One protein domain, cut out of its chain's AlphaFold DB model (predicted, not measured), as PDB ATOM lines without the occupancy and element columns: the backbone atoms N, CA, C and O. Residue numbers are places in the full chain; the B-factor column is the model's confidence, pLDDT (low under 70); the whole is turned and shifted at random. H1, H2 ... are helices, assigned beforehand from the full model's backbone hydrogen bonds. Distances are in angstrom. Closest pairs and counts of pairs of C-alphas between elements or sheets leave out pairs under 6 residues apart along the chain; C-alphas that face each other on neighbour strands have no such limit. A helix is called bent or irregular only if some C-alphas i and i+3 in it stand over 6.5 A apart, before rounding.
ATOM      1  N   ILE A   4     -19.024  20.881 -15.433       88.50
ATOM      2  CA  ILE A   4     -18.806  21.066 -16.874       88.50
ATOM      3  C   ILE A   4     -20.111  21.434 -17.590       88.50
ATOM      4  O   ILE A   4     -20.119  22.378 -18.372       88.50
ATOM      5  N   SER A   5     -21.224  20.764 -17.272       87.19
ATOM      6  CA  SER A   5     -22.540  21.070 -17.858       87.19
ATOM      7  C   SER A   5     -22.949  22.521 -17.594       87.19
ATOM      8  O   SER A   5     -23.341  23.236 -18.507       87.19
ATOM      9  N   LYS A   6     -22.750  23.000 -16.357       89.69
ATOM     10  CA  LYS A   6     -23.038  24.395 -15.986       89.69
ATOM     11  C   LYS A   6     -22.160  25.399 -16.736       89.69
ATOM     12  O   LYS A   6     -22.604  26.498 -17.046       89.69
ATOM     13  N   LYS A   7     -20.899  25.045 -17.008       92.19
ATOM     14  CA  LYS A   7     -19.978  25.901 -17.770       92.19
ATOM     15  C   LYS A   7     -20.357  25.972 -19.249       92.19
ATOM     16  O   LYS A   7     -20.260  27.049 -19.826       92.19
ATOM     17  N   LEU A   8     -20.830  24.873 -19.835       92.81
ATOM     18  CA  LEU A   8     -21.339  24.859 -21.208       92.81
ATOM     19  C   LEU A   8     -22.596  25.726 -21.351       92.81
ATOM     20  O   LEU A   8     -22.630  26.588 -22.225       92.81
ATOM     21  N   GLU A   9     -23.558  25.596 -20.436       93.50
ATOM     22  CA  GLU A   9     -24.758  26.450 -20.409       93.50
ATOM     23  C   GLU A   9     -24.409  27.943 -20.281       93.50
ATOM     24  O   GLU A   9     -24.995  28.787 -20.957       93.50
ATOM     25  N   GLN A  10     -23.418  28.288 -19.449       94.44
ATOM     26  CA  GLN A  10     -22.933  29.668 -19.322       94.44
ATOM     27  C   GLN A  10     -22.341  30.199 -20.633       94.44
ATOM     28  O   GLN A  10     -22.599  31.344 -20.996       94.44
ATOM     29  N   ILE A  11     -21.569  29.383 -21.355       95.31
ATOM     30  CA  ILE A  11     -20.989  29.776 -22.647       95.31
ATOM     31  C   ILE A  11     -22.087  29.996 -23.688       95.31
ATOM     32  O   ILE A  11     -22.035  30.975 -24.429       95.31
ATOM     33  N   GLU A  12     -23.085  29.116 -23.752       95.00
ATOM     34  CA  GLU A  12     -24.211  29.280 -24.676       95.00
ATOM     35  C   GLU A  12     -25.020  30.538 -24.374       95.00
ATOM     36  O   GLU A  12     -25.377  31.277 -25.294       95.00
ATOM     37  N   LYS A  13     -25.246  30.827 -23.089       95.94
ATOM     38  CA  LYS A  13     -25.899  32.062 -22.658       95.94
ATOM     39  C   LYS A  13     -25.110  33.298 -23.098       95.94
ATOM     40  O   LYS A  13     -25.685  34.177 -23.728       95.94
ATOM     41  N   LEU A  14     -23.800  33.331 -22.850       95.62
ATOM     42  CA  LEU A  14     -22.945  34.452 -23.256       95.62
ATOM     43  C   LEU A  14     -22.911  34.639 -24.778       95.62
ATOM     44  O   LEU A  14     -22.940  35.766 -25.261       95.62
ATOM     45  N   LYS A  15     -22.884  33.547 -25.551       94.88
ATOM     46  CA  LYS A  15     -22.959  33.618 -27.019       94.88
ATOM     47  C   LYS A  15     -24.266  34.244 -27.492       94.88
ATOM     48  O   LYS A  15     -24.252  35.028 -28.437       94.88
ATOM     49  N   ARG A  16     -25.380  33.900 -26.843       95.62
ATOM     50  CA  ARG A  16     -26.688  34.481 -27.151       95.62
ATOM     51  C   ARG A  16     -26.718  35.970 -26.824       95.62
ATOM     52  O   ARG A  16     -27.038  36.757 -27.705       95.62
ATOM     53  N   GLU A  17     -26.310  36.346 -25.614       95.62
ATOM     54  CA  GLU A  17     -26.254  37.749 -25.178       95.62
ATOM     55  C   GLU A  17     -25.375  38.594 -26.111       95.62
ATOM     56  O   GLU A  17     -25.755  39.696 -26.494       95.62
ATOM     57  N   LEU A  18     -24.234  38.055 -26.553       93.81
ATOM     58  CA  LEU A  18     -23.346  38.735 -27.495       93.81
ATOM     59  C   LEU A  18     -23.981  38.917 -28.882       93.81
ATOM     60  O   LEU A  18     -23.782  39.951 -29.517       93.81
ATOM     61  N   SER A  19     -24.748  37.932 -29.355       94.69
ATOM     62  CA  SER A  19     -25.483  38.048 -30.618       94.69
ATOM     63  C   SER A  19     -26.587  39.102 -30.536       94.69
ATOM     64  O   SER A  19     -26.725  39.904 -31.454       94.69
ATOM     65  N   GLU A  20     -27.345  39.117 -29.439       95.25
ATOM     66  CA  GLU A  20     -28.410  40.098 -29.203       95.25
ATOM     67  C   GLU A  20     -27.844  41.519 -29.101       95.25
ATOM     68  O   GLU A  20     -28.397  42.458 -29.669       95.25
ATOM     69  N   GLU A  21     -26.719  41.695 -28.407       93.62
ATOM     70  CA  GLU A  21     -26.086  43.007 -28.280       93.62
ATOM     71  C   GLU A  21     -25.517  43.499 -29.614       93.62
ATOM     72  O   GLU A  21     -25.654  44.675 -29.951       93.62
ATOM     73  N   LYS A  22     -24.949  42.596 -30.420       91.62
ATOM     74  CA  LYS A  22     -24.503  42.922 -31.776       91.62
ATOM     75  C   LYS A  22     -25.664  43.421 -32.641       91.62
ATOM     76  O   LYS A  22     -25.523  44.451 -33.294       91.62
ATOM     77  N   GLU A  23     -26.807  42.739 -32.611       93.56
ATOM     78  CA  GLU A  23     -28.001  43.149 -33.359       93.56
ATOM     79  C   GLU A  23     -28.511  44.527 -32.907       93.56
ATOM     80  O   GLU A  23     -28.830  45.377 -33.738       93.56
ATOM     81  N   LYS A  24     -28.511  44.801 -31.593       93.56
ATOM     82  CA  LYS A  24     -28.865  46.130 -31.069       93.56
ATOM     83  C   LYS A  24     -27.924  47.220 -31.570       93.56
ATOM     84  O   LYS A  24     -28.401  48.293 -31.930       93.56
ATOM     85  N   ILE A  25     -26.616  46.962 -31.582       89.31
ATOM     86  CA  ILE A  25     -25.615  47.921 -32.066       89.31
ATOM     87  C   ILE A  25     -25.824  48.193 -33.558       89.31
ATOM     88  O   ILE A  25     -25.868  49.353 -33.958       89.31
ATOM     89  N   GLU A  26     -26.005  47.149 -34.371       89.62
ATOM     90  CA  GLU A  26     -26.261  47.285 -35.810       89.62
ATOM     91  C   GLU A  26     -27.547  48.083 -36.078       89.62
ATOM     92  O   GLU A  26     -27.549  49.002 -36.901       89.62
ATOM     93  N   HIS A  27     -28.619  47.804 -35.334       91.62
ATOM     94  CA  HIS A  27     -29.879  48.538 -35.442       91.62
ATOM     95  C   HIS A  27     -29.746  50.004 -34.999       91.62
ATOM     96  O   HIS A  27     -30.258  50.903 -35.668       91.62
ATOM     97  N   ALA A  28     -29.060  50.268 -33.884       93.06
ATOM     98  CA  ALA A  28     -28.833  51.623 -33.387       93.06
ATOM     99  C   ALA A  28     -28.004  52.452 -34.377       93.06
ATOM    100  O   ALA A  28     -28.385  53.577 -34.695       93.06
ATOM    101  N   LEU A  29     -26.929  51.871 -34.917       87.06
ATOM    102  CA  LEU A  29     -26.100  52.507 -35.936       87.06
ATOM    103  C   LEU A  29     -26.913  52.816 -37.198       87.06
ATOM    104  O   LEU A  29     -26.871  53.938 -37.694       87.06
ATOM    105  N   GLY A  30     -27.691  51.847 -37.691       88.44
ATOM    106  CA  GLY A  30     -28.555  52.048 -38.852       88.44
ATOM    107  C   GLY A  30     -29.560  53.184 -38.644       88.44
ATOM    108  O   GLY A  30     -29.727  54.025 -39.524       88.44
ATOM    109  N   LYS A  31     -30.181  53.256 -37.460       89.69
ATOM    110  CA  LYS A  31     -31.125  54.324 -37.109       89.69
ATOM    111  C   LYS A  31     -30.460  55.700 -37.077       89.69
ATOM    112  O   LYS A  31     -31.035  56.651 -37.595       89.69
ATOM    113  N   GLU A  32     -29.270  55.803 -36.491       91.62
ATOM    114  CA  GLU A  32     -28.544  57.073 -36.421       91.62
ATOM    115  C   GLU A  32     -28.156  57.568 -37.816       91.62
ATOM    116  O   GLU A  32     -28.368  58.733 -38.134       91.62
ATOM    117  N   VAL A  33     -27.687  56.671 -38.690       87.94
ATOM    118  CA  VAL A  33     -27.386  57.002 -40.090       87.94
ATOM    119  C   VAL A  33     -28.640  57.485 -40.825       87.94
ATOM    120  O   VAL A  33     -28.600  58.525 -41.475       87.94
ATOM    121  N   ILE A  34     -29.769  56.779 -40.702       86.44
ATOM    122  CA  ILE A  34     -31.029  57.192 -41.342       86.44
ATOM    123  C   ILE A  34     -31.455  58.587 -40.870       86.44
ATOM    124  O   ILE A  34     -31.823  59.419 -41.696       86.44
ATOM    125  N   ASN A  35     -31.375  58.851 -39.564       88.25
ATOM    126  CA  ASN A  35     -31.776  60.132 -38.988       88.25
ATOM    127  C   ASN A  35     -30.832  61.273 -39.384       88.25
ATOM    128  O   ASN A  35     -31.299  62.335 -39.779       88.25
ATOM    129  N   GLN A  36     -29.517  61.060 -39.295       89.38
ATOM    130  CA  GLN A  36     -28.507  62.095 -39.535       89.38
ATOM    131  C   GLN A  36     -28.487  62.568 -40.992       89.38
ATOM    132  O   GLN A  36     -28.197  63.731 -41.262       89.38
ATOM    133  N   PHE A  37     -28.779  61.662 -41.925       85.06
ATOM    134  CA  PHE A  37     -28.854  61.958 -43.355       85.06
ATOM    135  C   PHE A  37     -30.281  62.263 -43.831       85.06
ATOM    136  O   PHE A  37     -30.483  62.424 -45.031       85.06
ATOM    137  N   GLU A  38     -31.256  62.315 -42.913       86.38
ATOM    138  CA  GLU A  38     -32.680  62.529 -43.210       86.38
ATOM    139  C   GLU A  38     -33.187  61.618 -44.345       86.38
ATOM    140  O   GLU A  38     -33.938  62.032 -45.230       86.38
ATOM    141  N   LEU A  39     -32.745  60.354 -44.346       83.31
ATOM    142  CA  LEU A  39     -33.063  59.424 -45.424       83.31
ATOM    143  C   LEU A  39     -34.548  59.059 -45.378       83.31
ATOM    144  O   LEU A  39     -35.018  58.418 -44.429       83.31
ATOM    145  N   ASP A  40     -35.266  59.362 -46.462       83.56
ATOM    146  CA  ASP A  40     -36.592  58.800 -46.712       83.56
ATOM    147  C   ASP A  40     -36.468  57.322 -47.112       83.56
ATOM    148  O   ASP A  40     -36.634  56.920 -48.262       83.56
ATOM    149  N   HIS A  41     -36.149  56.491 -46.126       71.12
ATOM    150  CA  HIS A  41     -35.978  55.049 -46.263       71.12
ATOM    151  C   HIS A  41     -37.244  54.323 -46.748       71.12
ATOM    152  O   HIS A  41     -37.137  53.181 -47.188       71.12
ATOM    153  N   ALA A  42     -38.423  54.955 -46.694       79.38
ATOM    154  CA  ALA A  42     -39.649  54.400 -47.265       79.38
ATOM    155  C   ALA A  42     -39.669  54.505 -48.801       79.38
ATOM    156  O   ALA A  42     -40.317  53.695 -49.465       79.38
ATOM    157  N   SER A  43     -38.943  55.478 -49.355       79.44
ATOM    158  CA  SER A  43     -38.788  55.694 -50.797       79.44
ATOM    159  C   SER A  43     -37.579  54.977 -51.410       79.44
ATOM    160  O   SER A  43     -37.545  54.786 -52.625       79.44
ATOM    161  N   LEU A  44     -36.607  54.549 -50.592       82.25
ATOM    162  CA  LEU A  44     -35.360  53.960 -51.078       82.25
ATOM    163  C   LEU A  44     -35.518  52.485 -51.452       82.25
ATOM    164  O   LEU A  44     -35.934  51.635 -50.660       82.25
ATOM    165  N   THR A  45     -35.077  52.142 -52.656       88.75
ATOM    166  CA  THR A  45     -34.928  50.756 -53.084       88.75
ATOM    167  C   THR A  45     -33.707  50.104 -52.433       88.75
ATOM    168  O   THR A  45     -32.735  50.745 -52.031       88.75
ATOM    169  N   LYS A  46     -33.693  48.767 -52.403       87.25
ATOM    170  CA  LYS A  46     -32.557  47.990 -51.880       87.25
ATOM    171  C   LYS A  46     -31.224  48.308 -52.576       87.25
ATOM    172  O   LYS A  46     -30.173  48.175 -51.952       87.25
ATOM    173  N   ASN A  47     -31.254  48.674 -53.859       91.75
ATOM    174  CA  ASN A  47     -30.042  49.027 -54.596       91.75
ATOM    175  C   ASN A  47     -29.525  50.406 -54.175       91.75
ATOM    176  O   ASN A  47     -28.342  50.522 -53.886       91.75
ATOM    177  N   GLU A  48     -30.406  51.395 -54.022       87.94
ATOM    178  CA  GLU A  48     -30.027  52.736 -53.557       87.94
ATOM    179  C   GLU A  48     -29.469  52.709 -52.129       87.94
ATOM    180  O   GLU A  48     -28.459  53.350 -51.854       87.94
ATOM    181  N   ILE A  49     -30.045  51.886 -51.241       88.00
ATOM    182  CA  ILE A  49     -29.485  51.657 -49.897       88.00
ATOM    183  C   ILE A  49     -28.065  51.081 -49.993       88.00
ATOM    184  O   ILE A  49     -27.166  51.512 -49.273       88.00
ATOM    185  N   ARG A  50     -27.839  50.104 -50.881       90.62
ATOM    186  CA  ARG A  50     -26.516  49.488 -51.060       90.62
ATOM    187  C   ARG A  50     -25.495  50.501 -51.576       90.62
ATOM    188  O   ARG A  50     -24.379  50.532 -51.063       90.62
ATOM    189  N   ASP A  51     -25.873  51.302 -52.563       91.38
ATOM    190  CA  ASP A  51     -24.992  52.304 -53.160       91.38
ATOM    191  C   ASP A  51     -24.659  53.411 -52.151       91.38
ATOM    192  O   ASP A  51     -23.495  53.786 -52.016       91.38
ATOM    193  N   PHE A  52     -25.639  53.854 -51.355       89.25
ATOM    194  CA  PHE A  52     -25.419  54.791 -50.253       89.25
ATOM    195  C   PHE A  52     -24.404  54.256 -49.234       89.25
ATOM    196  O   PHE A  52     -23.420  54.927 -48.928       89.25
ATOM    197  N   VAL A  53     -24.597  53.025 -48.746       89.75
ATOM    198  CA  VAL A  53     -23.684  52.411 -47.767       89.75
ATOM    199  C   VAL A  53     -22.284  52.223 -48.354       89.75
ATOM    200  O   VAL A  53     -21.296  52.415 -47.647       89.75
ATOM    201  N   LYS A  54     -22.175  51.881 -49.644       93.00
ATOM    202  CA  LYS A  54     -20.882  51.765 -50.327       93.00
ATOM    203  C   LYS A  54     -20.156  53.111 -50.381       93.00
ATOM    204  O   LYS A  54     -19.001  53.179 -49.988       93.00
ATOM    205  N   ASN A  55     -20.844  54.178 -50.779       90.38
ATOM    206  CA  ASN A  55     -20.256  55.518 -50.816       90.38
ATOM    207  C   ASN A  55     -19.842  55.999 -49.417       90.38
ATOM    208  O   ASN A  55     -18.790  56.614 -49.260       90.38
ATOM    209  N   LEU A  56     -20.641  55.690 -48.390       90.38
ATOM    210  CA  LEU A  56     -20.304  56.004 -47.002       90.38
ATOM    211  C   LEU A  56     -19.041  55.261 -46.544       90.38
ATOM    212  O   LEU A  56     -18.198  55.849 -45.866       90.38
ATOM    213  N   LYS A  57     -18.895  53.990 -46.934       90.94
ATOM    214  CA  LYS A  57     -17.687  53.200 -46.683       90.94
ATOM    215  C   LYS A  57     -16.470  53.837 -47.356       90.94
ATOM    216  O   LYS A  57     -15.478  54.068 -46.674       90.94
ATOM    217  N   ASP A  58     -16.565  54.145 -48.647       93.00
ATOM    218  CA  ASP A  58     -15.461  54.730 -49.416       93.00
ATOM    219  C   ASP A  58     -15.029  56.084 -48.807       93.00
ATOM    220  O   ASP A  58     -13.840  56.363 -48.665       93.00
ATOM    221  N   PHE A  59     -15.987  56.901 -48.349       89.31
ATOM    222  CA  PHE A  59     -15.706  58.156 -47.644       89.31
ATOM    223  C   PHE A  59     -15.031  57.938 -46.282       89.31
ATOM    224  O   PHE A  59     -14.088  58.647 -45.931       89.31
ATOM    225  N   TYR A  60     -15.496  56.957 -45.504       88.00
ATOM    226  CA  TYR A  60     -14.882  56.614 -44.222       88.00
ATOM    227  C   TYR A  60     -13.450  56.097 -44.398       88.00
ATOM    228  O   TYR A  60     -12.573  56.475 -43.627       88.00
ATOM    229  N   GLU A  61     -13.194  55.258 -45.404       91.62
ATOM    230  CA  GLU A  61     -11.844  54.783 -45.728       91.62
ATOM    231  C   GLU A  61     -10.931  55.957 -46.110       91.62
ATOM    232  O   GLU A  61      -9.866  56.100 -45.511       91.62
ATOM    233  N   LEU A  62     -11.393  56.869 -46.973       91.75
ATOM    234  CA  LEU A  62     -10.642  58.070 -47.356       91.75
ATOM    235  C   LEU A  62     -10.242  58.932 -46.145       91.75
ATOM    236  O   LEU A  62      -9.090  59.341 -46.032       91.75
ATOM    237  N   MET A  63     -11.162  59.175 -45.206       86.56
ATOM    238  CA  MET A  63     -10.857  59.958 -43.997       86.56
ATOM    239  C   MET A  63      -9.838  59.287 -43.064       86.56
ATOM    240  O   MET A  63      -9.217  59.964 -42.243       86.56
ATOM    241  N   ASN A  64      -9.689  57.964 -43.147       82.88
ATOM    242  CA  ASN A  64      -8.779  57.201 -42.296       82.88
ATOM    243  C   ASN A  64      -7.436  56.893 -42.975       82.88
ATOM    244  O   ASN A  64      -6.457  56.654 -42.268       82.88
ATOM    245  N   GLU A  65      -7.345  56.942 -44.306       71.94
ATOM    246  CA  GLU A  65      -6.070  56.822 -45.028       71.94
ATOM    247  C   GLU A  65      -5.102  57.963 -44.662       71.94
ATOM    248  O   GLU A  65      -3.929  57.699 -44.375       71.94
ATOM    249  N   ASP A  66      -5.605  59.194 -44.515       58.72
ATOM    250  CA  ASP A  66      -4.827  60.373 -44.094       58.72
ATOM    251  C   ASP A  66      -4.277  60.289 -42.652       58.72
ATOM    252  O   ASP A  66      -3.377  61.043 -42.282       58.72
TER     253      ASP A  66
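Overview. This is residues 4 to 66 of the 80 residues of an uncharacterized protein of Carnobacterium inhibens subsp. gilichinskyi (UniProt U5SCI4). One long helix, H1, makes the long arm of an open L, and a shorter helix, H2, is set crosswise near the far end of H1, joined to it by a link that folds round the corner. The two helices have no close contact, and residues 4 to 30 of H1 stick out free. The printed part has 63 residues with two named helices, H1 then H2, and no named strand; the class is all helix. The whole is extended, with a radius of gyration of the C-alphas of 17.7 A and spans of 49 by 35 by 20 A.

Along the chain. Find C-alpha 4 at (-18.806, 21.066, -16.874); from there H1, residues 4 to 36, runs 47.9 A to C-alpha 36 at (-28.507, 62.095, -39.535). Then look at C-alpha 46 at (-32.557, 47.990, -51.880), where H2, residues 46 to 65, begins; it runs 28.7 A to C-alpha 65 at (-6.070, 56.822, -45.028).

Arrangement. Start from H1 and compare it with H2: the two are apart, with no C-alpha of the one within 8 A of the other. Between them you will find a short link of 9 residues, 37 to 45. Neither helix is bent. In both H1 and H2, every O i to N i+4 pair is within hydrogen-bond range.

Size, cuts and confidence. The two C-alphas farthest apart are those of Ile 4 and Ser 43, at 52.4 A. The C-alphas of the first and last printed residues, Ile 4 and Asp 66, are 49.8 A apart. Besides residues 4 to 30, residues 42 to 48, of which 46 to 48 belong to H2, and residues 57 to 66, of which 57 to 65 belong to H2, stand free. The printed part has no cut and no long link. The mean pLDDT of the printed part is 89.0, and one residue, Asp 66, is under 70.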